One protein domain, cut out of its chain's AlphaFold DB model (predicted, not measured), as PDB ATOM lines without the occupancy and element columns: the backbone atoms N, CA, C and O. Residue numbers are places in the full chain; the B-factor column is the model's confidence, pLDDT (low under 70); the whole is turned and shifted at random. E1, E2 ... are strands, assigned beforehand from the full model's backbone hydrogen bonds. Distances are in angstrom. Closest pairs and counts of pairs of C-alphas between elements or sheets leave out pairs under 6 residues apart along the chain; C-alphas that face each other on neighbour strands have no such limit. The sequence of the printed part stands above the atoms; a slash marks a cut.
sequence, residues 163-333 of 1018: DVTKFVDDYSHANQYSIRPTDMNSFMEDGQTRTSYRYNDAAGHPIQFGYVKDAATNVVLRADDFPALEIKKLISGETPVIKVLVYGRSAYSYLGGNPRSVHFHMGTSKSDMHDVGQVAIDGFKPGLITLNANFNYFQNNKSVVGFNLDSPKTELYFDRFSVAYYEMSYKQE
ATOM      1  N   ASP A 163      10.264 -49.692  -2.644       94.38
ATOM      2  CA  ASP A 163       9.773 -48.986  -1.460       94.38
ATOM      3  C   ASP A 163       8.427 -48.327  -1.794       94.38
ATOM      4  O   ASP A 163       8.332 -47.591  -2.775       94.38
ATOM      5  N   VAL A 164       7.379 -48.598  -1.007       94.69
ATOM      6  CA  VAL A 164       5.999 -48.147  -1.283       94.69
ATOM      7  C   VAL A 164       5.501 -47.221  -0.177       94.69
ATOM      8  O   VAL A 164       5.454 -47.613   0.989       94.69
ATOM      9  N   THR A 165       5.014 -46.041  -0.559       94.56
ATOM     10  CA  THR A 165       4.206 -45.161   0.294       94.56
ATOM     11  C   THR A 165       2.764 -45.189  -0.189       94.56
ATOM     12  O   THR A 165       2.481 -44.832  -1.332       94.56
ATOM     13  N   LYS A 166       1.834 -45.594   0.678       93.50
ATOM     14  CA  LYS A 166       0.399 -45.704   0.374       93.50
ATOM     15  C   LYS A 166      -0.439 -44.847   1.316       93.50
ATOM     16  O   LYS A 166      -0.047 -44.643   2.463       93.50
ATOM     17  N   PHE A 167      -1.609 -44.420   0.856       91.31
ATOM     18  CA  PHE A 167      -2.502 -43.539   1.610       91.31
ATOM     19  C   PHE A 167      -3.884 -44.153   1.814       91.31
ATOM     20  O   PHE A 167      -4.398 -44.846   0.932       91.31
ATOM     21  N   VAL A 168      -4.487 -43.896   2.982       89.00
ATOM     22  CA  VAL A 168      -5.772 -44.496   3.385       89.00
ATOM     23  C   VAL A 168      -6.792 -43.509   3.978       89.00
ATOM     24  O   VAL A 168      -7.813 -43.922   4.528       89.00
ATOM     25  N   ASP A 169      -6.538 -42.208   3.857       84.75
ATOM     26  CA  ASP A 169      -7.270 -41.143   4.550       84.75
ATOM     27  C   ASP A 169      -8.698 -40.924   4.019       84.75
ATOM     28  O   ASP A 169      -9.657 -40.871   4.792       84.75
ATOM     29  N   ASP A 170      -8.870 -40.841   2.699       82.31
ATOM     30  CA  ASP A 170     -10.156 -40.566   2.039       82.31
ATOM     31  C   ASP A 170     -10.485 -41.653   1.005       82.31
ATOM     32  O   ASP A 170      -9.618 -42.416   0.588       82.31
ATOM     33  N   TYR A 171     -11.742 -41.757   0.581       85.88
ATOM     34  CA  TYR A 171     -12.162 -42.689  -0.470       85.88
ATOM     35  C   TYR A 171     -12.207 -41.978  -1.821       85.88
ATOM     36  O   TYR A 171     -12.651 -40.833  -1.875       85.88
ATOM     37  N   SER A 172     -11.759 -42.614  -2.912       84.44
ATOM     38  CA  SER A 172     -11.574 -41.987  -4.237       84.44
ATOM     39  C   SER A 172     -12.864 -41.422  -4.850       84.44
ATOM     40  O   SER A 172     -12.824 -40.442  -5.592       84.44
ATOM     41  N   HIS A 173     -14.024 -41.955  -4.466       80.38
ATOM     42  CA  HIS A 173     -15.342 -41.367  -4.727       80.38
ATOM     43  C   HIS A 173     -15.937 -40.847  -3.409       80.38
ATOM     44  O   HIS A 173     -16.013 -41.577  -2.426       80.38
ATOM     45  N   ALA A 174     -16.368 -39.587  -3.354       69.25
ATOM     46  CA  ALA A 174     -16.948 -39.024  -2.133       69.25
ATOM     47  C   ALA A 174     -18.480 -39.152  -2.109       69.25
ATOM     48  O   ALA A 174     -19.129 -39.307  -3.139       69.25
ATOM     49  N   ASN A 175     -19.078 -39.035  -0.920       65.25
ATOM     50  CA  ASN A 175     -20.535 -38.995  -0.750       65.25
ATOM     51  C   ASN A 175     -21.135 -37.577  -0.915       65.25
ATOM     52  O   ASN A 175     -22.348 -37.432  -1.072       65.25
ATOM     53  N   GLN A 176     -20.303 -36.526  -0.926       65.12
ATOM     54  CA  GLN A 176     -20.731 -35.124  -1.013       65.12
ATOM     55  C   GLN A 176     -20.968 -34.678  -2.465       65.12
ATOM     56  O   GLN A 176     -20.142 -34.920  -3.341       65.12
ATOM     57  N   TYR A 177     -22.081 -33.978  -2.708       59.94
ATOM     58  CA  TYR A 177     -22.562 -33.622  -4.052       59.94
ATOM     59  C   TYR A 177     -21.561 -32.817  -4.900       59.94
ATOM     60  O   TYR A 177     -21.483 -33.017  -6.105       59.94
ATOM     61  N   SER A 178     -20.766 -31.933  -4.290       57.31
ATOM     62  CA  SER A 178     -19.816 -31.068  -5.009       57.31
ATOM     63  C   SER A 178     -18.549 -31.775  -5.507       57.31
ATOM     64  O   SER A 178     -17.725 -31.146  -6.161       57.31
ATOM     65  N   ILE A 179     -18.365 -33.056  -5.174       63.00
ATOM     66  CA  ILE A 179     -17.105 -33.797  -5.349       63.00
ATOM     67  C   ILE A 179     -17.347 -35.289  -5.622       63.00
ATOM     68  O   ILE A 179     -16.571 -36.147  -5.194       63.00
ATOM     69  N   ARG A 180     -18.443 -35.606  -6.309       70.00
ATOM     70  CA  ARG A 180     -18.809 -36.966  -6.717       70.00
ATOM     71  C   ARG A 180     -19.280 -36.980  -8.179       70.00
ATOM     72  O   ARG A 180     -19.693 -35.923  -8.664       70.00
ATOM     73  N   PRO A 181     -19.261 -38.134  -8.868       70.25
ATOM     74  CA  PRO A 181     -19.889 -38.267 -10.182       70.25
ATOM     75  C   PRO A 181     -21.377 -37.882 -10.142       70.25
ATOM     76  O   PRO A 181     -22.057 -38.105  -9.138       70.25
ATOM     77  N   THR A 182     -21.896 -37.308 -11.231       67.31
ATOM     78  CA  THR A 182     -23.304 -36.872 -11.321       67.31
ATOM     79  C   THR A 182     -24.284 -38.038 -11.254       67.31
ATOM     80  O   THR A 182     -25.320 -37.939 -10.595       67.31
ATOM     81  N   ASP A 183     -23.939 -39.146 -11.902       71.94
ATOM     82  CA  ASP A 183     -24.671 -40.399 -11.826       71.94
ATOM     83  C   ASP A 183     -23.794 -41.446 -11.133       71.94
ATOM     84  O   ASP A 183     -22.630 -41.618 -11.493       71.94
ATOM     85  N   MET A 184     -24.335 -42.123 -10.117       75.56
ATOM     86  CA  MET A 184     -23.613 -43.164  -9.382       75.56
ATOM     87  C   MET A 184     -24.378 -44.478  -9.425       75.56
ATOM     88  O   MET A 184     -25.531 -44.555  -8.991       75.56
ATOM     89  N   ASN A 185     -23.701 -45.517  -9.899       83.19
ATOM     90  CA  ASN A 185     -24.138 -46.894  -9.730       83.19
ATOM     91  C   ASN A 185     -23.590 -47.467  -8.419       83.19
ATOM     92  O   ASN A 185     -22.699 -46.893  -7.800       83.19
ATOM     93  N   SER A 186     -24.127 -48.610  -7.996       89.06
ATOM     94  CA  SER A 186     -23.702 -49.259  -6.752       89.06
ATOM     95  C   SER A 186     -22.453 -50.131  -6.894       89.06
ATOM     96  O   SER A 186     -21.848 -50.482  -5.887       89.06
ATOM     97  N   PHE A 187     -22.072 -50.542  -8.107       87.31
ATOM     98  CA  PHE A 187     -20.894 -51.390  -8.304       87.31
ATOM     99  C   PHE A 187     -19.611 -50.560  -8.248       87.31
ATOM    100  O   PHE A 187     -19.628 -49.349  -8.438       87.31
ATOM    101  N   MET A 188     -18.484 -51.224  -7.993       86.12
ATOM    102  CA  MET A 188     -17.198 -50.538  -7.966       86.12
ATOM    103  C   MET A 188     -16.681 -50.349  -9.392       86.12
ATOM    104  O   MET A 188     -16.682 -51.280 -10.193       86.12
ATOM    105  N   GLU A 189     -16.232 -49.148  -9.718       85.56
ATOM    106  CA  GLU A 189     -15.694 -48.785 -11.033       85.56
ATOM    107  C   GLU A 189     -14.564 -47.764 -10.868       85.56
ATOM    108  O   GLU A 189     -14.198 -47.446  -9.736       85.56
ATOM    109  N   ASP A 190     -13.963 -47.306 -11.969       84.75
ATOM    110  CA  ASP A 190     -12.969 -46.219 -11.984       84.75
ATOM    111  C   ASP A 190     -11.837 -46.359 -10.948       84.75
ATOM    112  O   ASP A 190     -11.338 -45.384 -10.394       84.75
ATOM    113  N   GLY A 191     -11.422 -47.589 -10.634       86.94
ATOM    114  CA  GLY A 191     -10.375 -47.821  -9.644       86.94
ATOM    115  C   GLY A 191     -10.721 -47.408  -8.224       86.94
ATOM    116  O   GLY A 191      -9.793 -47.203  -7.455       86.94
ATOM    117  N   GLN A 192     -11.998 -47.302  -7.849       88.38
ATOM    118  CA  GLN A 192     -12.432 -46.954  -6.494       88.38
ATOM    119  C   GLN A 192     -11.547 -47.550  -5.377       88.38
ATOM    120  O   GLN A 192     -11.404 -48.763  -5.287       88.38
ATOM    121  N   THR A 193     -10.919 -46.725  -4.536       90.06
ATOM    122  CA  THR A 193      -9.939 -47.146  -3.507       90.06
ATOM    123  C   THR A 193      -9.842 -46.098  -2.400       90.06
ATOM    124  O   THR A 193     -10.360 -44.992  -2.552       90.06
ATOM    125  N   ARG A 194      -9.127 -46.390  -1.307       88.69
ATOM    126  CA  ARG A 194      -8.618 -45.328  -0.434       88.69
ATOM    127  C   ARG A 194      -7.415 -44.599  -1.039       88.69
ATOM    128  O   ARG A 194      -6.630 -45.199  -1.777       88.69
ATOM    129  N   THR A 195      -7.319 -43.313  -0.723       90.31
ATOM    130  CA  THR A 195      -6.299 -42.354  -1.157       90.31
ATOM    131  C   THR A 195      -5.922 -41.441   0.007       90.31
ATOM    132  O   THR A 195      -6.524 -41.506   1.075       90.31
ATOM    133  N   SER A 196      -4.985 -40.526  -0.212       87.75
ATOM    134  CA  SER A 196      -4.756 -39.388   0.671       87.75
ATOM    135  C   SER A 196      -5.965 -38.454   0.690       87.75
ATOM    136  O   SER A 196      -6.954 -38.661  -0.031       87.75
ATOM    137  N   TYR A 197      -5.875 -37.404   1.505       81.81
ATOM    138  CA  TYR A 197      -6.812 -36.287   1.475       81.81
ATOM    139  C   TYR A 197      -6.953 -35.684   0.067       81.81
ATOM    140  O   TYR A 197      -6.158 -35.913  -0.845       81.81
ATOM    141  N   ARG A 198      -7.997 -34.875  -0.112       80.12
ATOM    142  CA  ARG A 198      -8.199 -34.085  -1.331       80.12
ATOM    143  C   ARG A 198      -7.326 -32.830  -1.290       80.12
ATOM    144  O   ARG A 198      -7.395 -32.065  -0.326       80.12
ATOM    145  N   TYR A 199      -6.594 -32.590  -2.371       78.38
ATOM    146  CA  TYR A 199      -5.766 -31.404  -2.582       78.38
ATOM    147  C   TYR A 199      -6.382 -30.530  -3.685       78.38
ATOM    148  O   TYR A 199      -6.905 -31.054  -4.673       78.38
ATOM    149  N   ASN A 200      -6.336 -29.206  -3.512       71.75
ATOM    150  CA  ASN A 200      -6.593 -28.217  -4.566       71.75
ATOM    151  C   ASN A 200      -5.390 -27.273  -4.678       71.75
ATOM    152  O   ASN A 200      -4.629 -27.138  -3.721       71.75
ATOM    153  N   ASP A 201      -5.208 -26.645  -5.840       61.62
ATOM    154  CA  ASP A 201      -4.207 -25.585  -5.987       61.62
ATOM    155  C   ASP A 201      -4.813 -24.224  -5.654       61.62
ATOM    156  O   ASP A 201      -5.953 -23.941  -5.998       61.62
ATOM    157  N   ALA A 202      -4.024 -23.351  -5.043       49.78
ATOM    158  CA  ALA A 202      -4.214 -21.917  -5.116       49.78
ATOM    159  C   ALA A 202      -2.848 -21.269  -5.389       49.78
ATOM    160  O   ALA A 202      -2.263 -20.655  -4.504       49.78
ATOM    161  N   ALA A 203      -2.405 -21.362  -6.650       47.38
ATOM    162  CA  ALA A 203      -1.247 -20.706  -7.262       47.38
ATOM    163  C   ALA A 203       0.080 -21.489  -7.278       47.38
ATOM    164  O   ALA A 203       0.958 -21.210  -6.473       47.38
ATOM    165  N   GLY A 204       0.300 -22.300  -8.322       45.56
ATOM    166  CA  GLY A 204       1.576 -22.371  -9.067       45.56
ATOM    167  C   GLY A 204       2.818 -22.825  -8.288       45.56
ATOM    168  O   GLY A 204       3.934 -22.710  -8.790       45.56
ATOM    169  N   HIS A 205       2.625 -23.336  -7.078       53.38
ATOM    170  CA  HIS A 205       3.637 -23.906  -6.204       53.38
ATOM    171  C   HIS A 205       3.210 -25.344  -5.875       53.38
ATOM    172  O   HIS A 205       2.010 -25.585  -5.730       53.38
ATOM    173  N   PRO A 206       4.136 -26.310  -5.740       53.28
ATOM    174  CA  PRO A 206       3.788 -27.661  -5.303       53.28
ATOM    175  C   PRO A 206       3.080 -27.595  -3.941       53.28
ATOM    176  O   PRO A 206       3.639 -27.128  -2.947       53.28
ATOM    177  N   ILE A 207       1.815 -28.013  -3.912       56.75
ATOM    178  CA  ILE A 207       0.919 -27.853  -2.764       56.75
ATOM    179  C   ILE A 207       1.305 -28.854  -1.675       56.75
ATOM    180  O   ILE A 207       1.453 -30.048  -1.927       56.75
ATOM    181  N   GLN A 208       1.397 -28.355  -0.440       50.62
ATOM    182  CA  GLN A 208       1.630 -29.125   0.794       50.62
ATOM    183  C   GLN A 208       0.411 -29.116   1.734       50.62
ATOM    184  O   GLN A 208       0.557 -29.275   2.942       50.62
ATOM    185  N   PHE A 209      -0.793 -28.825   1.233       47.91
ATOM    186  CA  PHE A 209      -1.972 -28.627   2.077       47.91
ATOM    187  C   PHE A 209      -3.161 -29.426   1.537       47.91
ATOM    188  O   PHE A 209      -3.738 -29.085   0.508       47.91
ATOM    189  N   GLY A 210      -3.533 -30.492   2.243       46.47
ATOM    190  CA  GLY A 210      -4.832 -31.151   2.092       46.47
ATOM    191  C   GLY A 210      -5.864 -30.499   3.014       46.47
ATOM    192  O   GLY A 210      -5.498 -29.966   4.063       46.47
ATOM    193  N   TYR A 211      -7.146 -30.537   2.642       51.84
ATOM    194  CA  TYR A 211      -8.227 -30.089   3.528       51.84
ATOM    195  C   TYR A 211      -8.593 -31.206   4.502       51.84
ATOM    196  O   TYR A 211      -9.210 -32.193   4.099       51.84
ATOM    197  N   VAL A 212      -8.304 -31.022   5.787       45.84
ATOM    198  CA  VAL A 212      -8.913 -31.832   6.848       45.84
ATOM    199  C   VAL A 212     -10.065 -31.033   7.433       45.84
ATOM    200  O   VAL A 212      -9.843 -29.967   7.995       45.84
ATOM    201  N   LYS A 213     -11.301 -31.516   7.305       44.28
ATOM    202  CA  LYS A 213     -12.428 -30.918   8.024       44.28
ATOM    203  C   LYS A 213     -12.465 -31.519   9.425       44.28
ATOM    204  O   LYS A 213     -12.826 -32.684   9.571       44.28
ATOM    205  N   ASP A 214     -12.108 -30.737  10.437       41.56
ATOM    206  CA  ASP A 214     -12.377 -31.105  11.824       41.56
ATOM    207  C   ASP A 214     -13.902 -31.198  12.009       41.56
ATOM    208  O   ASP A 214     -14.641 -30.226  11.813       41.56
ATOM    209  N   ALA A 215     -14.382 -32.398  12.332       42.19
ATOM    210  CA  ALA A 215     -15.803 -32.686  12.485       42.19
ATOM    211  C   ALA A 215     -16.433 -31.988  13.704       42.19
ATOM    212  O   ALA A 215     -17.643 -31.779  13.712       42.19
ATOM    213  N   ALA A 216     -15.638 -31.620  14.712       37.66
ATOM    214  CA  ALA A 216     -16.104 -30.958  15.926       37.66
ATOM    215  C   ALA A 216     -16.086 -29.427  15.802       37.66
ATOM    216  O   ALA A 216     -16.964 -28.759  16.345       37.66
ATOM    217  N   THR A 217     -15.111 -28.866  15.083       41.62
ATOM    218  CA  THR A 217     -14.896 -27.406  15.037       41.62
ATOM    219  C   THR A 217     -15.218 -26.766  13.687       41.62
ATOM    220  O   THR A 217     -15.245 -25.541  13.587       41.62
ATOM    221  N   ASN A 218     -15.492 -27.562  12.643       47.28
ATOM    222  CA  ASN A 218     -15.661 -27.090  11.261       47.28
ATOM    223  C   ASN A 218     -14.407 -26.383  10.691       47.28
ATOM    224  O   ASN A 218     -14.487 -25.759   9.630       47.28
ATOM    225  N   VAL A 219     -13.254 -26.478  11.365       40.22
ATOM    226  CA  VAL A 219     -11.989 -25.857  10.951       40.22
ATOM    227  C   VAL A 219     -11.286 -26.731   9.914       40.22
ATOM    228  O   VAL A 219     -11.264 -27.957  10.020       40.22
ATOM    229  N   VAL A 220     -10.708 -26.088   8.899       52.75
ATOM    230  CA  VAL A 220      -9.826 -26.735   7.923       52.75
ATOM    231  C   VAL A 220      -8.417 -26.808   8.513       52.75
ATOM    232  O   VAL A 220      -7.773 -25.770   8.667       52.75
ATOM    233  N   LEU A 221      -7.929 -28.005   8.840       46.00
ATOM    234  CA  LEU A 221      -6.541 -28.219   9.265       46.00
ATOM    235  C   LEU A 221      -5.657 -28.552   8.053       46.00
ATOM    236  O   LEU A 221      -6.102 -29.201   7.104       46.00
ATOM    237  N   ARG A 222      -4.401 -28.091   8.100       52.25
ATOM    238  CA  ARG A 222      -3.343 -28.398   7.126       52.25
ATOM    239  C   ARG A 222      -2.983 -29.882   7.236       52.25
ATOM    240  O   ARG A 222      -2.572 -30.308   8.309       52.25
ATOM    241  N   ALA A 223      -3.137 -30.646   6.152       54.06
ATOM    242  CA  ALA A 223      -2.600 -32.009   6.091       54.06
ATOM    243  C   ALA A 223      -1.064 -32.015   6.216       54.06
ATOM    244  O   ALA A 223      -0.412 -31.049   5.810       54.06
ATOM    245  N   ASP A 224      -0.514 -33.103   6.754       58.03
ATOM    246  CA  ASP A 224       0.928 -33.332   6.862       58.03
ATOM    247  C   ASP A 224       1.613 -33.363   5.483       58.03
ATOM    248  O   ASP A 224       0.978 -33.594   4.447       58.03
ATOM    249  N   ASP A 225       2.927 -33.134   5.468       70.12
ATOM    250  CA  ASP A 225       3.728 -33.257   4.251       70.12
ATOM    251  C   ASP A 225       3.732 -34.699   3.722       70.12
ATOM    252  O   ASP A 225       3.693 -35.666   4.486       70.12
ATOM    253  N   PHE A 226       3.863 -34.854   2.401       84.62
ATOM    254  CA  PHE A 226       4.070 -36.170   1.803       84.62
ATOM    255  C   PHE A 226       5.401 -36.787   2.286       84.62
ATOM    256  O   PHE A 226       6.430 -36.104   2.261       84.62
ATOM    257  N   PRO A 227       5.422 -38.075   2.687       90.38
ATOM    258  CA  PRO A 227       6.653 -38.760   3.077       90.38
ATOM    259  C   PRO A 227       7.750 -38.687   2.003       90.38
ATOM    260  O   PRO A 227       7.512 -38.993   0.835       90.38
ATOM    261  N   ALA A 228       8.968 -38.318   2.396       91.06
ATOM    262  CA  ALA A 228      10.106 -38.254   1.480       91.06
ATOM    263  C   ALA A 228      10.431 -39.630   0.866       91.06
ATOM    264  O   ALA A 228      10.280 -40.664   1.521       91.06
ATOM    265  N   LEU A 229      10.933 -39.633  -0.371       93.25
ATOM    266  CA  LEU A 229      11.573 -40.809  -0.961       93.25
ATOM    267  C   LEU A 229      12.949 -40.994  -0.325       93.25
ATOM    268  O   LEU A 229      13.679 -40.020  -0.154       93.25
ATOM    269  N   GLU A 230      13.320 -42.229  -0.004       93.12
ATOM    270  CA  GLU A 230      14.610 -42.555   0.606       93.12
ATOM    271  C   GLU A 230      15.282 -43.696  -0.157       93.12
ATOM    272  O   GLU A 230      14.688 -44.752  -0.347       93.12
ATOM    273  N   ILE A 231      16.523 -43.480  -0.591       91.81
ATOM    274  CA  ILE A 231      17.347 -44.490  -1.256       91.81
ATOM    275  C   ILE A 231      18.297 -45.107  -0.235       91.81
ATOM    276  O   ILE A 231      18.980 -44.403   0.510       91.81
ATOM    277  N   LYS A 232      18.412 -46.433  -0.236       92.12
ATOM    278  CA  LYS A 232      19.365 -47.145   0.622       92.12
ATOM    279  C   LYS A 232      20.235 -48.044  -0.238       92.12
ATOM    280  O   LYS A 232      19.698 -48.809  -1.024       92.12
ATOM    281  N   LYS A 233      21.562 -47.988  -0.078       92.31
ATOM    282  CA  LYS A 233      22.501 -48.950  -0.697       92.31
ATOM    283  C   LYS A 233      22.304 -49.154  -2.213       92.31
ATOM    284  O   LYS A 233      22.273 -50.276  -2.703       92.31
ATOM    285  N   LEU A 234      22.113 -48.066  -2.951       91.88
ATOM    286  CA  LEU A 234      21.920 -48.100  -4.400       91.88
ATOM    287  C   LEU A 234      23.174 -48.596  -5.130       91.88
ATOM    288  O   LEU A 234      24.283 -48.156  -4.827       91.88
ATOM    289  N   ILE A 235      22.986 -49.429  -6.156       93.00
ATOM    290  CA  ILE A 235      24.064 -49.803  -7.076       93.00
ATOM    291  C   ILE A 235      24.523 -48.588  -7.891       93.00
ATOM    292  O   ILE A 235      23.719 -47.891  -8.510       93.00
ATOM    293  N   SER A 236      25.836 -48.348  -7.924       86.50
ATOM    294  CA  SER A 236      26.424 -47.222  -8.657       86.50
ATOM    295  C   SER A 236      25.984 -47.192 -10.128       86.50
ATOM    296  O   SER A 236      26.062 -48.201 -10.828       86.50
ATOM    297  N   GLY A 237      25.532 -46.022 -10.594       84.81
ATOM    298  CA  GLY A 237      25.084 -45.800 -11.973       84.81
ATOM    299  C   GLY A 237      23.646 -46.238 -12.286       84.81
ATOM    300  O   GLY A 237      23.198 -46.022 -13.408       84.81
ATOM    301  N   GLU A 238      22.913 -46.822 -11.333       88.75
ATOM    302  CA  GLU A 238      21.498 -47.175 -11.508       88.75
ATOM    303  C   GLU A 238      20.588 -45.954 -11.330       88.75
ATOM    304  O   GLU A 238      20.797 -45.168 -10.410       88.75
ATOM    305  N   THR A 239      19.531 -45.843 -12.140       90.19
ATOM    306  CA  THR A 239      18.491 -44.812 -11.997       90.19
ATOM    307  C   THR A 239      17.188 -45.421 -11.468       90.19
ATOM    308  O   THR A 239      16.573 -46.212 -12.181       90.19
ATOM    309  N   PRO A 240      16.736 -45.061 -10.248       92.88
ATOM    310  CA  PRO A 240      15.468 -45.509  -9.704       92.88
ATOM    311  C   PRO A 240      14.292 -45.121 -10.592       92.88
ATOM    312  O   PRO A 240      14.266 -44.046 -11.191       92.88
ATOM    313  N   VAL A 241      13.283 -45.979 -10.608       95.56
ATOM    314  CA  VAL A 241      12.015 -45.765 -11.298       95.56
ATOM    315  C   VAL A 241      10.945 -45.478 -10.257       95.56
ATOM    316  O   VAL A 241      10.768 -46.247  -9.315       95.56
ATOM    317  N   ILE A 242      10.219 -44.381 -10.426       96.00
ATOM    318  CA  ILE A 242       9.118 -43.974  -9.559       96.00
ATOM    319  C   ILE A 242       7.810 -44.224 -10.293       96.00
ATOM    320  O   ILE A 242       7.645 -43.809 -11.439       96.00
ATOM    321  N   LYS A 243       6.854 -44.860  -9.624       97.38
ATOM    322  CA  LYS A 243       5.496 -45.039 -10.130       97.38
ATOM    323  C   LYS A 243       4.514 -44.378  -9.180       97.38
ATOM    324  O   LYS A 243       4.581 -44.597  -7.974       97.38
ATOM    325  N   VAL A 244       3.603 -43.575  -9.720       96.56
ATOM    326  CA  VAL A 244       2.657 -42.786  -8.926       96.56
ATOM    327  C   VAL A 244       1.246 -42.980  -9.445       96.56
ATOM    328  O   VAL A 244       1.000 -42.828 -10.642       96.56
ATOM    329  N   LEU A 245       0.325 -43.304  -8.536       96.56
ATOM    330  CA  LEU A 245      -1.097 -43.417  -8.826       96.56
ATOM    331  C   LEU A 245      -1.860 -42.263  -8.174       96.56
ATOM    332  O   LEU A 245      -1.895 -42.139  -6.946       96.56
ATOM    333  N   VAL A 246      -2.522 -41.456  -8.998       94.12
ATOM    334  CA  VAL A 246      -3.358 -40.329  -8.572       94.12
ATOM    335  C   VAL A 246      -4.789 -40.503  -9.064       94.12
ATOM    336  O   VAL A 246      -5.048 -41.211 -10.032       94.12
ATOM    337  N   TYR A 247      -5.726 -39.840  -8.400       91.44
ATOM    338  CA  TYR A 247      -7.135 -39.814  -8.777       91.44
ATOM    339  C   TYR A 247      -7.575 -38.380  -8.981       91.44
ATOM    340  O   TYR A 247      -7.348 -37.531  -8.110       91.44
ATOM    341  N   GLY A 248      -8.245 -38.135 -10.106       87.38
ATOM    342  CA  GLY A 248      -9.005 -36.911 -10.274       87.38
ATOM    343  C   GLY A 248     -10.168 -36.855  -9.293       87.38
ATOM    344  O   GLY A 248     -10.688 -37.877  -8.849       87.38
ATOM    345  N   ARG A 249     -10.537 -35.641  -8.899       81.62
ATOM    346  CA  ARG A 249     -11.647 -35.361  -7.981       81.62
ATOM    347  C   ARG A 249     -12.469 -34.191  -8.511       81.62
ATOM    348  O   ARG A 249     -12.804 -33.279  -7.756       81.62
ATOM    349  N   SER A 250     -12.727 -34.209  -9.817       74.94
ATOM    350  CA  SER A 250     -13.368 -33.109 -10.528       74.94
ATOM    351  C   SER A 250     -14.756 -33.479 -11.029       74.94
ATOM    352  O   SER A 250     -14.941 -34.465 -11.739       74.94
ATOM    353  N   ALA A 251     -15.738 -32.640 -10.702       66.44
ATOM    354  CA  ALA A 251     -17.055 -32.686 -11.337       66.44
ATOM    355  C   ALA A 251     -17.075 -31.947 -12.695       66.44
ATOM    356  O   ALA A 251     -18.062 -32.037 -13.423       66.44
ATOM    357  N   TYR A 252     -16.008 -31.215 -13.040       64.06
ATOM    358  CA  TYR A 252     -15.969 -30.301 -14.182       64.06
ATOM    359  C   TYR A 252     -15.853 -31.015 -15.534       64.06
ATOM    360  O   TYR A 252     -16.424 -30.546 -16.519       64.06
ATOM    361  N   SER A 253     -15.210 -32.186 -15.601       59.94
ATOM    362  CA  SER A 253     -15.145 -32.953 -16.856       59.94
ATOM    363  C   SER A 253     -16.529 -33.421 -17.330       59.94
ATOM    364  O   SER A 253     -16.823 -33.390 -18.523       59.94
ATOM    365  N   TYR A 254     -17.443 -33.729 -16.402       60.44
ATOM    366  CA  TYR A 254     -18.843 -34.056 -16.718       60.44
ATOM    367  C   TYR A 254     -19.651 -32.852 -17.228       60.44
ATOM    368  O   TYR A 254     -20.725 -33.034 -17.797       60.44
ATOM    369  N   LEU A 255     -19.140 -31.630 -17.051       60.38
ATOM    370  CA  LEU A 255     -19.724 -30.390 -17.568       60.38
ATOM    371  C   LEU A 255     -19.106 -29.962 -18.913       60.38
ATOM    372  O   LEU A 255     -19.365 -28.853 -19.377       60.38
ATOM    373  N   GLY A 256     -18.310 -30.831 -19.549       61.00
ATOM    374  CA  GLY A 256     -17.616 -30.541 -20.808       61.00
ATOM    375  C   GLY A 256     -16.247 -29.878 -20.629       61.00
ATOM    376  O   GLY A 256     -15.693 -29.367 -21.601       61.00
ATOM    377  N   GLY A 257     -15.708 -29.870 -19.406       65.00
ATOM    378  CA  GLY A 257     -14.351 -29.413 -19.121       65.00
ATOM    379  C   GLY A 257     -13.280 -30.353 -19.682       65.00
ATOM    380  O   GLY A 257     -13.489 -31.560 -19.803       65.00
ATOM    381  N   ASN A 258     -12.112 -29.797 -20.007       73.12
ATOM    382  CA  ASN A 258     -10.961 -30.584 -20.455       73.12
ATOM    383  C   ASN A 258     -10.363 -31.408 -19.295       73.12
ATOM    384  O   ASN A 258     -10.420 -30.957 -18.146       73.12
ATOM    385  N   PRO A 259      -9.742 -32.571 -19.578       80.81
ATOM    386  CA  PRO A 259      -8.921 -33.286 -18.604       80.81
ATOM    387  C   PRO A 259      -7.854 -32.378 -17.978       80.81
ATOM    388  O   PRO A 259      -7.364 -31.452 -18.626       80.81
ATOM    389  N   ARG A 260      -7.483 -32.670 -16.730       82.88
ATOM    390  CA  ARG A 260      -6.424 -31.969 -15.987       82.88
ATOM    391  C   ARG A 260      -5.175 -32.827 -15.903       82.88
ATOM    392  O   ARG A 260      -5.266 -34.042 -16.014       82.88
ATOM    393  N   SER A 261      -4.031 -32.225 -15.641       89.12
ATOM    394  CA  SER A 261      -2.768 -32.892 -15.353       89.12
ATOM    395  C   SER A 261      -2.354 -32.640 -13.910       89.12
ATOM    396  O   SER A 261      -2.305 -31.505 -13.435       89.12
ATOM    397  N   VAL A 262      -2.018 -33.718 -13.208       90.12
ATOM    398  CA  VAL A 262      -1.324 -33.647 -11.922       90.12
ATOM    399  C   VAL A 262       0.166 -33.773 -12.194       90.12
ATOM    400  O   VAL A 262       0.606 -34.772 -12.762       90.12
ATOM    401  N   HIS A 263       0.932 -32.777 -11.773       91.19
ATOM    402  CA  HIS A 263       2.386 -32.766 -11.851       91.19
ATOM    403  C   HIS A 263       2.975 -33.354 -10.573       91.19
ATOM    404  O   HIS A 263       2.506 -33.063  -9.468       91.19
ATOM    405  N   PHE A 264       4.006 -34.172 -10.726       92.38
ATOM    406  CA  PHE A 264       4.796 -34.741  -9.650       92.38
ATOM    407  C   PHE A 264       6.108 -33.971  -9.541       92.38
ATOM    408  O   PHE A 264       6.797 -33.752 -10.535       92.38
ATOM    409  N   HIS A 265       6.455 -33.569  -8.321       91.94
ATOM    410  CA  HIS A 265       7.648 -32.783  -8.037       91.94
ATOM    411  C   HIS A 265       8.583 -33.525  -7.100       91.94
ATOM    412  O   HIS A 265       8.139 -34.183  -6.158       91.94
ATOM    413  N   MET A 266       9.878 -33.334  -7.323       93.31
ATOM    414  CA  MET A 266      10.955 -33.824  -6.466       93.31
ATOM    415  C   MET A 266      11.913 -32.685  -6.128       93.31
ATOM    416  O   MET A 266      12.095 -31.769  -6.929       93.31
ATOM    417  N   GLY A 267      12.542 -32.749  -4.959       93.44
ATOM    418  CA  GLY A 267      13.428 -31.683  -4.509       93.44
ATOM    419  C   GLY A 267      14.370 -32.075  -3.383       93.44
ATOM    420  O   GLY A 267      14.078 -32.977  -2.594       93.44
ATOM    421  N   THR A 268      15.488 -31.357  -3.268       93.38
ATOM    422  CA  THR A 268      16.412 -31.515  -2.130       93.38
ATOM    423  C   THR A 268      15.821 -30.946  -0.837       93.38
ATOM    424  O   THR A 268      16.136 -31.398   0.262       93.38
ATOM    425  N   SER A 269      14.920 -29.967  -0.966       88.88
ATOM    426  CA  SER A 269      14.221 -29.306   0.132       88.88
ATOM    427  C   SER A 269      12.870 -28.766  -0.338       88.88
ATOM    428  O   SER A 269      12.604 -28.663  -1.531       88.88
ATOM    429  N   LYS A 270      12.016 -28.335   0.598       82.62
ATOM    430  CA  LYS A 270      10.714 -27.726   0.270       82.62
ATOM    431  C   LYS A 270      10.816 -26.439  -0.557       82.62
ATOM    432  O   LYS A 270       9.858 -26.081  -1.231       82.62
ATOM    433  N   SER A 271      11.937 -25.728  -0.455       85.19
ATOM    434  CA  SER A 271      12.217 -24.506  -1.217       85.19
ATOM    435  C   SER A 271      12.830 -24.773  -2.595       85.19
ATOM    436  O   SER A 271      12.958 -23.837  -3.374       85.19
ATOM    437  N   ASP A 272      13.206 -26.020  -2.884       89.56
ATOM    438  CA  ASP A 272      13.938 -26.439  -4.083       89.56
ATOM    439  C   ASP A 272      13.223 -27.632  -4.730       89.56
ATOM    440  O   ASP A 272      13.693 -28.764  -4.668       89.56
ATOM    441  N   MET A 273      12.020 -27.386  -5.254       90.06
ATOM    442  CA  MET A 273      11.157 -28.402  -5.860       90.06
ATOM    443  C   MET A 273      11.107 -28.222  -7.376       90.06
ATOM    444  O   MET A 273      10.900 -27.110  -7.869       90.06
ATOM    445  N   HIS A 274      11.235 -29.326  -8.105       91.75
ATOM    446  CA  HIS A 274      11.233 -29.361  -9.562       91.75
ATOM    447  C   HIS A 274      10.192 -30.341 -10.082       91.75
ATOM    448  O   HIS A 274      10.084 -31.462  -9.581       91.75
ATOM    449  N   ASP A 275       9.482 -29.933 -11.130       91.31
ATOM    450  CA  ASP A 275       8.577 -30.805 -11.868       91.31
ATOM    451  C   ASP A 275       9.381 -31.892 -12.594       91.31
ATOM    452  O   ASP A 275      10.304 -31.598 -13.359       91.31
ATOM    453  N   VAL A 276       9.046 -33.151 -12.326       92.06
ATOM    454  CA  VAL A 276       9.696 -34.325 -12.924       92.06
ATOM    455  C   VAL A 276       8.783 -35.074 -13.891       92.06
ATOM    456  O   VAL A 276       9.238 -35.997 -14.569       92.06
ATOM    457  N   GLY A 277       7.507 -34.697 -13.982       93.25
ATOM    458  CA  GLY A 277       6.552 -35.316 -14.890       93.25
ATOM    459  C   GLY A 277       5.105 -35.136 -14.453       93.25
ATOM    460  O   GLY A 277       4.806 -34.865 -13.296       93.25
ATOM    461  N   GLN A 278       4.182 -35.350 -15.389       93.38
ATOM    462  CA  GLN A 278       2.757 -35.102 -15.186       93.38
ATOM    463  C   GLN A 278       1.884 -36.234 -15.720       93.38
ATOM    464  O   GLN A 278       2.240 -36.909 -16.688       93.38
ATOM    465  N   VAL A 279       0.706 -36.403 -15.126       94.12
ATOM    466  CA  VAL A 279      -0.275 -37.411 -15.530       94.12
ATOM    467  C   VAL A 279      -1.651 -36.803 -15.705       94.12
ATOM    468  O   VAL A 279      -2.129 -36.073 -14.838       94.12
ATOM    469  N   ALA A 280      -2.293 -37.127 -16.823       90.69
ATOM    470  CA  ALA A 280      -3.654 -36.696 -17.086       90.69
ATOM    471  C   ALA A 280      -4.655 -37.450 -16.193       90.69
ATOM    472  O   ALA A 280      -4.559 -38.665 -16.007       90.69
ATOM    473  N   ILE A 281      -5.637 -36.718 -15.684       87.69
ATOM    474  CA  ILE A 281      -6.796 -37.183 -14.932       87.69
ATOM    475  C   ILE A 281      -8.066 -36.603 -15.567       87.69
ATOM    476  O   ILE A 281      -8.119 -35.439 -15.968       87.69
ATOM    477  N   ASP A 282      -9.106 -37.424 -15.656       84.06
ATOM    478  CA  ASP A 282     -10.396 -37.063 -16.251       84.06
ATOM    479  C   ASP A 282     -11.518 -37.364 -15.251       84.06
ATOM    480  O   ASP A 282     -11.838 -38.522 -14.976       84.06
ATOM    481  N   GLY A 283     -12.094 -36.313 -14.668       82.19
ATOM    482  CA  GLY A 283     -13.160 -36.426 -13.673       82.19
ATOM    483  C   GLY A 283     -12.706 -37.130 -12.400       82.19
ATOM    484  O   GLY A 283     -11.888 -36.590 -11.654       82.19
ATOM    485  N   PHE A 284     -13.245 -38.332 -12.164       83.69
ATOM    486  CA  PHE A 284     -12.874 -39.219 -11.050       83.69
ATOM    487  C   PHE A 284     -11.945 -40.367 -11.456       83.69
ATOM    488  O   PHE A 284     -11.541 -41.166 -10.610       83.69
ATOM    489  N   LYS A 285     -11.576 -40.450 -12.741       87.19
ATOM    490  CA  LYS A 285     -10.729 -41.529 -13.237       87.19
ATOM    491  C   LYS A 285      -9.304 -41.419 -12.684       87.19
ATOM    492  O   LYS A 285      -8.792 -40.312 -12.465       87.19
ATOM    493  N   PRO A 286      -8.640 -42.565 -12.495       91.75
ATOM    494  CA  PRO A 286      -7.258 -42.605 -12.060       91.75
ATOM    495  C   PRO A 286      -6.275 -42.273 -13.183       91.75
ATOM    496  O   PRO A 286      -6.487 -42.634 -14.340       91.75
ATOM    497  N   GLY A 287      -5.158 -41.657 -12.806       93.88
ATOM    498  CA  GLY A 287      -3.976 -41.455 -13.636       93.88
ATOM    499  C   GLY A 287      -2.775 -42.175 -13.027       93.88
ATOM    500  O   GLY A 287      -2.462 -41.985 -11.851       93.88
ATOM    501  N   LEU A 288      -2.094 -43.003 -13.820       94.94
ATOM    502  CA  LEU A 288      -0.883 -43.713 -13.415       94.94
ATOM    503  C   LEU A 288       0.302 -43.240 -14.257       94.94
ATOM    504  O   LEU A 288       0.229 -43.259 -15.484       94.94
ATOM    505  N   ILE A 289       1.398 -42.870 -13.603       95.56
ATOM    506  CA  ILE A 289       2.630 -42.441 -14.270       95.56
ATOM    507  C   ILE A 289       3.830 -43.227 -13.774       95.56
ATOM    508  O   ILE A 289       3.872 -43.662 -12.625       95.56
ATOM    509  N   THR A 290       4.795 -43.436 -14.664       96.88
ATOM    510  CA  THR A 290       6.100 -44.025 -14.363       96.88
ATOM    511  C   THR A 290       7.183 -43.075 -14.860       96.88
ATOM    512  O   THR A 290       7.137 -42.642 -16.010       96.88
ATOM    513  N   LEU A 291       8.118 -42.725 -13.983       95.00
ATOM    514  CA  LEU A 291       9.149 -41.708 -14.180       95.00
ATOM    515  C   LEU A 291      10.508 -42.246 -13.736       95.00
ATOM    516  O   LEU A 291      10.582 -43.097 -12.855       95.00
ATOM    517  N   ASN A 292      11.585 -41.703 -14.293       94.19
ATOM    518  CA  ASN A 292      12.927 -41.922 -13.757       94.19
ATOM    519  C   ASN A 292      13.212 -40.879 -12.672       94.19
ATOM    520  O   ASN A 292      12.976 -39.688 -12.878       94.19
ATOM    521  N   ALA A 293      13.738 -41.311 -11.531       89.44
ATOM    522  CA  ALA A 293      14.166 -40.418 -10.466       89.44
ATOM    523  C   ALA A 293      15.381 -39.592 -10.919       89.44
ATOM    524  O   ALA A 293      16.346 -40.134 -11.457       89.44
ATOM    525  N   ASN A 294      15.362 -38.282 -10.670       88.94
ATOM    526  CA  ASN A 294      16.515 -37.424 -10.928       88.94
ATOM    527  C   ASN A 294      17.358 -37.277  -9.653       88.94
ATOM    528  O   ASN A 294      16.918 -36.689  -8.665       88.94
ATOM    529  N   PHE A 295      18.588 -37.791  -9.690       87.06
ATOM    530  CA  PHE A 295      19.506 -37.777  -8.548       87.06
ATOM    531  C   PHE A 295      19.901 -36.394  -8.056       87.06
ATOM    532  O   PHE A 295      20.213 -36.250  -6.876       87.06
ATOM    533  N   ASN A 296      19.838 -35.375  -8.916       89.25
ATOM    534  CA  ASN A 296      20.122 -34.001  -8.508       89.25
ATOM    535  C   ASN A 296      19.135 -33.497  -7.443       89.25
ATOM    536  O   ASN A 296      19.413 -32.510  -6.774       89.25
ATOM    537  N   TYR A 297      17.999 -34.181  -7.269       92.31
ATOM    538  CA  TYR A 297      16.959 -33.832  -6.306       92.31
ATOM    539  C   TYR A 297      17.015 -34.671  -5.023       92.31
ATOM    540  O   TYR A 297      16.072 -34.638  -4.233       92.31
ATOM    541  N   PHE A 298      18.098 -35.422  -4.796       91.62
ATOM    542  CA  PHE A 298      18.346 -36.128  -3.539       91.62
ATOM    543  C   PHE A 298      19.407 -35.406  -2.702       91.62
ATOM    544  O   PHE A 298      20.500 -35.106  -3.175       91.62
ATOM    545  N   GLN A 299      19.116 -35.202  -1.419       92.62
ATOM    546  CA  GLN A 299      20.067 -34.740  -0.411       92.62
ATOM    547  C   GLN A 299      20.105 -35.750   0.737       92.62
ATOM    548  O   GLN A 299      19.067 -36.133   1.273       92.62
ATOM    549  N   ASN A 300      21.299 -36.212   1.120       90.62
ATOM    550  CA  ASN A 300      21.477 -37.261   2.137       90.62
ATOM    551  C   ASN A 300      20.623 -38.515   1.857       90.62
ATOM    552  O   ASN A 300      19.984 -39.059   2.756       90.62
ATOM    553  N   ASN A 301      20.587 -38.942   0.588       90.62
ATOM    554  CA  ASN A 301      19.772 -40.048   0.071       90.62
ATOM    555  C   ASN A 301      18.251 -39.881   0.225       90.62
ATOM    556  O   ASN A 301      17.515 -40.850   0.035       90.62
ATOM    557  N   LYS A 302      17.763 -38.673   0.527       93.19
ATOM    558  CA  LYS A 302      16.334 -38.363   0.625       93.19
ATOM    559  C   LYS A 302      15.919 -37.319  -0.399       93.19
ATOM    560  O   LYS A 302      16.675 -36.392  -0.668       93.19
ATOM    561  N   SER A 303      14.716 -37.454  -0.942       93.44
ATOM    562  CA  SER A 303      14.094 -36.452  -1.811       93.44
ATOM    563  C   SER A 303      12.712 -36.096  -1.273       93.44
ATOM    564  O   SER A 303      11.902 -36.980  -0.981       93.44
ATOM    565  N   VAL A 304      12.450 -34.800  -1.111       92.12
ATOM    566  CA  VAL A 304      11.117 -34.287  -0.778       92.12
ATOM    567  C   VAL A 304      10.232 -34.428  -2.013       92.12
ATOM    568  O   VAL A 304      10.683 -34.171  -3.127       92.12
ATOM    569  N   VAL A 305       8.975 -34.824  -1.817       91.50
ATOM    570  CA  VAL A 305       8.001 -34.986  -2.904       91.50
ATOM    571  C   VAL A 305       6.844 -34.002  -2.770       91.50
ATOM    572  O   VAL A 305       6.480 -33.592  -1.667       91.50
ATOM    573  N   GLY A 306       6.258 -33.618  -3.901       88.88
ATOM    574  CA  GLY A 306       5.128 -32.695  -3.952       88.88
ATOM    575  C   GLY A 306       4.284 -32.879  -5.204       88.88
ATOM    576  O   GLY A 306       4.683 -33.563  -6.144       88.88
ATOM    577  N   PHE A 307       3.104 -32.264  -5.206       88.25
ATOM    578  CA  PHE A 307       2.150 -32.366  -6.304       88.25
ATOM    579  C   PHE A 307       1.452 -31.029  -6.550       88.25
ATOM    580  O   PHE A 307       1.163 -30.300  -5.599       88.25
ATOM    581  N   ASN A 308       1.114 -30.723  -7.802       84.62
ATOM    582  CA  ASN A 308       0.140 -29.676  -8.119       84.62
ATOM    583  C   ASN A 308      -0.727 -30.040  -9.327       84.62
ATOM    584  O   ASN A 308      -0.422 -30.962 -10.075       84.62
ATOM    585  N   LEU A 309      -1.831 -29.313  -9.475       83.31
ATOM    586  CA  LEU A 309      -2.831 -29.500 -10.521       83.31
ATOM    587  C   LEU A 309      -2.773 -28.323 -11.499       83.31
ATOM    588  O   LEU A 309      -2.739 -27.176 -11.059       83.31
ATOM    589  N   ASP A 310      -2.826 -28.581 -12.803       81.38
ATOM    590  CA  ASP A 310      -2.853 -27.561 -13.869       81.38
ATOM    591  C   ASP A 310      -4.226 -26.859 -14.026       81.38
ATOM    592  O   ASP A 310      -4.737 -26.645 -15.127       81.38
ATOM    593  N   SER A 311      -4.850 -26.470 -12.910       72.25
ATOM    594  CA  SER A 311      -6.171 -25.834 -12.908       72.25
ATOM    595  C   SER A 311      -6.079 -24.301 -12.965       72.25
ATOM    596  O   SER A 311      -5.396 -23.691 -12.135       72.25
ATOM    597  N   PRO A 312      -6.840 -23.622 -13.848       68.19
ATOM    598  CA  PRO A 312      -7.020 -22.175 -13.789       68.19
ATOM    599  C   PRO A 312      -7.595 -21.735 -12.436       68.19
ATOM    600  O   PRO A 312      -8.473 -22.396 -11.878       68.19
ATOM    601  N   LYS A 313      -7.164 -20.566 -11.930       63.56
ATOM    602  CA  LYS A 313      -7.627 -20.023 -10.634       63.56
ATOM    603  C   LYS A 313      -9.151 -19.859 -10.540       63.56
ATOM    604  O   LYS A 313      -9.711 -19.909  -9.451       63.56
ATOM    605  N   THR A 314      -9.818 -19.660 -11.673       58.97
ATOM    606  CA  THR A 314     -11.274 -19.490 -11.776       58.97
ATOM    607  C   THR A 314     -12.062 -20.793 -11.598       58.97
ATOM    608  O   THR A 314     -13.269 -20.733 -11.401       58.97
ATOM    609  N   GLU A 315     -11.404 -21.956 -11.642       61.50
ATOM    610  CA  GLU A 315     -12.042 -23.287 -11.673       61.50
ATOM    611  C   GLU A 315     -11.704 -24.144 -10.427       61.50
ATOM    612  O   GLU A 315     -12.254 -25.228 -10.229       61.50
ATOM    613  N   LEU A 316     -10.893 -23.602  -9.504       57.34
ATOM    614  CA  LEU A 316     -10.385 -24.258  -8.282       57.34
ATOM    615  C   LEU A 316     -11.459 -24.761  -7.307       57.34
ATOM    616  O   LEU A 316     -11.179 -25.572  -6.421       57.34
ATOM    617  N   TYR A 317     -12.694 -24.271  -7.430       58.62
ATOM    618  CA  TYR A 317     -13.797 -24.746  -6.598       58.62
ATOM    619  C   TYR A 317     -14.162 -26.208  -6.918       58.62
ATOM    620  O   TYR A 317     -14.525 -26.962  -6.006       58.62
ATOM    621  N   PHE A 318     -14.016 -26.608  -8.188       63.78
ATOM    622  CA  PHE A 318     -14.447 -27.902  -8.723       63.78
ATOM    623  C   PHE A 318     -13.297 -28.880  -8.978       63.78
ATOM    624  O   PHE A 318     -13.540 -30.083  -8.991       63.78
ATOM    625  N   ASP A 319     -12.068 -28.389  -9.145       76.06
ATOM    626  CA  ASP A 319     -10.917 -29.206  -9.527       76.06
ATOM    627  C   ASP A 319     -10.033 -29.569  -8.330       76.06
ATOM    628  O   ASP A 319      -9.474 -28.718  -7.636       76.06
ATOM    629  N   ARG A 320      -9.931 -30.876  -8.071       81.06
ATOM    630  CA  ARG A 320      -9.141 -31.463  -6.983       81.06
ATOM    631  C   ARG A 320      -8.481 -32.753  -7.457       81.06
ATOM    632  O   ARG A 320      -8.904 -33.348  -8.449       81.06
ATOM    633  N   PHE A 321      -7.506 -33.231  -6.693       86.75
ATOM    634  CA  PHE A 321      -6.931 -34.566  -6.858       86.75
ATOM    635  C   PHE A 321      -6.616 -35.208  -5.500       86.75
ATOM    636  O   PHE A 321      -6.687 -34.563  -4.452       86.75
ATOM    637  N   SER A 322      -6.285 -36.494  -5.516       89.56
ATOM    638  CA  SER A 322      -5.758 -37.235  -4.363       89.56
ATOM    639  C   SER A 322      -4.751 -38.284  -4.830       89.56
ATOM    640  O   SER A 322      -4.822 -38.735  -5.971       89.56
ATOM    641  N   VAL A 323      -3.850 -38.719  -3.954       92.38
ATOM    642  CA  VAL A 323      -2.780 -39.680  -4.269       92.38
ATOM    643  C   VAL A 323      -3.097 -41.018  -3.609       92.38
ATOM    644  O   VAL A 323      -3.369 -41.063  -2.415       92.38
ATOM    645  N   ALA A 324      -3.091 -42.117  -4.360       94.88
ATOM    646  CA  ALA A 324      -3.314 -43.450  -3.795       94.88
ATOM    647  C   ALA A 324      -2.019 -44.042  -3.235       94.88
ATOM    648  O   ALA A 324      -1.983 -44.509  -2.096       94.88
ATOM    649  N   TYR A 325      -0.952 -43.998  -4.032       95.88
ATOM    650  CA  TYR A 325       0.384 -44.408  -3.622       95.88
ATOM    651  C   TYR A 325       1.451 -43.808  -4.545       95.88
ATOM    652  O   TYR A 325       1.164 -43.419  -5.682       95.88
ATOM    653  N   TYR A 326       2.690 -43.808  -4.067       95.38
ATOM    654  CA  TYR A 326       3.878 -43.777  -4.911       95.38
ATOM    655  C   TYR A 326       4.866 -44.841  -4.450       95.38
ATOM    656  O   TYR A 326       4.998 -45.115  -3.259       95.38
ATOM    657  N   GLU A 327       5.547 -45.455  -5.407       95.44
ATOM    658  CA  GLU A 327       6.573 -46.462  -5.161       95.44
ATOM    659  C   GLU A 327       7.852 -46.121  -5.918       95.44
ATOM    660  O   GLU A 327       7.795 -45.567  -7.017       95.44
ATOM    661  N   MET A 328       8.997 -46.463  -5.337       95.25
ATOM    662  CA  MET A 328      10.312 -46.299  -5.946       95.25
ATOM    663  C   MET A 328      10.991 -47.659  -6.052       95.25
ATOM    664  O   MET A 328      11.167 -48.341  -5.045       95.25
ATOM    665  N   SER A 329      11.372 -48.040  -7.269       95.94
ATOM    666  CA  SER A 329      12.055 -49.298  -7.569       95.94
ATOM    667  C   SER A 329      13.471 -49.061  -8.085       95.94
ATOM    668  O   SER A 329      13.676 -48.202  -8.936       95.94
ATOM    669  N   TYR A 330      14.453 -49.805  -7.580       95.56
ATOM    670  CA  TYR A 330      15.866 -49.648  -7.943       95.56
ATOM    671  C   TYR A 330      16.670 -50.916  -7.651       95.56
ATOM    672  O   TYR A 330      16.241 -51.773  -6.877       95.56
ATOM    673  N   LYS A 331      17.855 -51.037  -8.255       96.38
ATOM    674  CA  LYS A 331      18.822 -52.074  -7.883       96.38
ATOM    675  C   LYS A 331      19.566 -51.667  -6.619       96.38
ATOM    676  O   LYS A 331      20.172 -50.596  -6.560       96.38
ATOM    677  N   GLN A 332      19.545 -52.547  -5.634       96.44
ATOM    678  CA  GLN A 332      20.148 -52.355  -4.325       96.44
ATOM    679  C   GLN A 332      21.232 -53.410  -4.082       96.44
ATOM    680  O   GLN A 332      21.117 -54.549  -4.548       96.44
ATOM    681  N   GLU A 333      22.298 -53.029  -3.378       97.00
ATOM    682  CA  GLU A 333      23.290 -53.975  -2.856       97.00
ATOM    683  C   GLU A 333      22.600 -55.035  -1.987       97.00
ATOM    684  O   GLU A 333      21.598 -54.766  -1.327       97.00
TER     685      GLU A 333
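AT A GLANCE: This is residues 163 to 333 of the 1018 residues of the protein "T9SS type A sorting domain-containing protein" of Dyadobacter luticola (UniProt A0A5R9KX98). Little of this domain is regular structure: its core is a sandwich of two sheets face to face, E1 E9 E4 E7 and E6 E5 E8, their strands crossed, while the small hairpin E2 and E3 lies apart from the strands of both sheets, between two long stretches with no named element, residues 167 to 210 and 223 to 240. The 171 printed residues include nine antiparallel strands, E1 to E9 in chain order, and no named helix: all strand, with 65 residues in named elements. It is compact, radius of gyration of the C-alphas 16.6 A, spanning 51 by 34 by 30 A.

IN THESE COORDINATES: E9, residues 321 to 332, is 32.5 A long, ending at (20.148, -52.355, -4.325). Beside it are E1, 163 to 166, starting at (9.773, -48.986, -1.460), and E4, 241 to 248; E7 is 286 to 292. E5 is 260 to 269, E6 272 to 281, E8 302 to 309, E2 211 to 213, E3 220 to 222.

HOW THE PARTS SIT: Within hydrogen-bond range are N 165 and O 326 of E1 and E9, 2.9 A, and N 265 and O 306 of E5 and E8, 2.8 A. The sheets' strands cross at 44 degrees. E6 bends by 58 degrees at residue 277.

THE WHOLE: The printed part has no cut. E1 to E2 is a long link of 44 residues. Confidence is under 70 in 45 residues, among them 201 to 224.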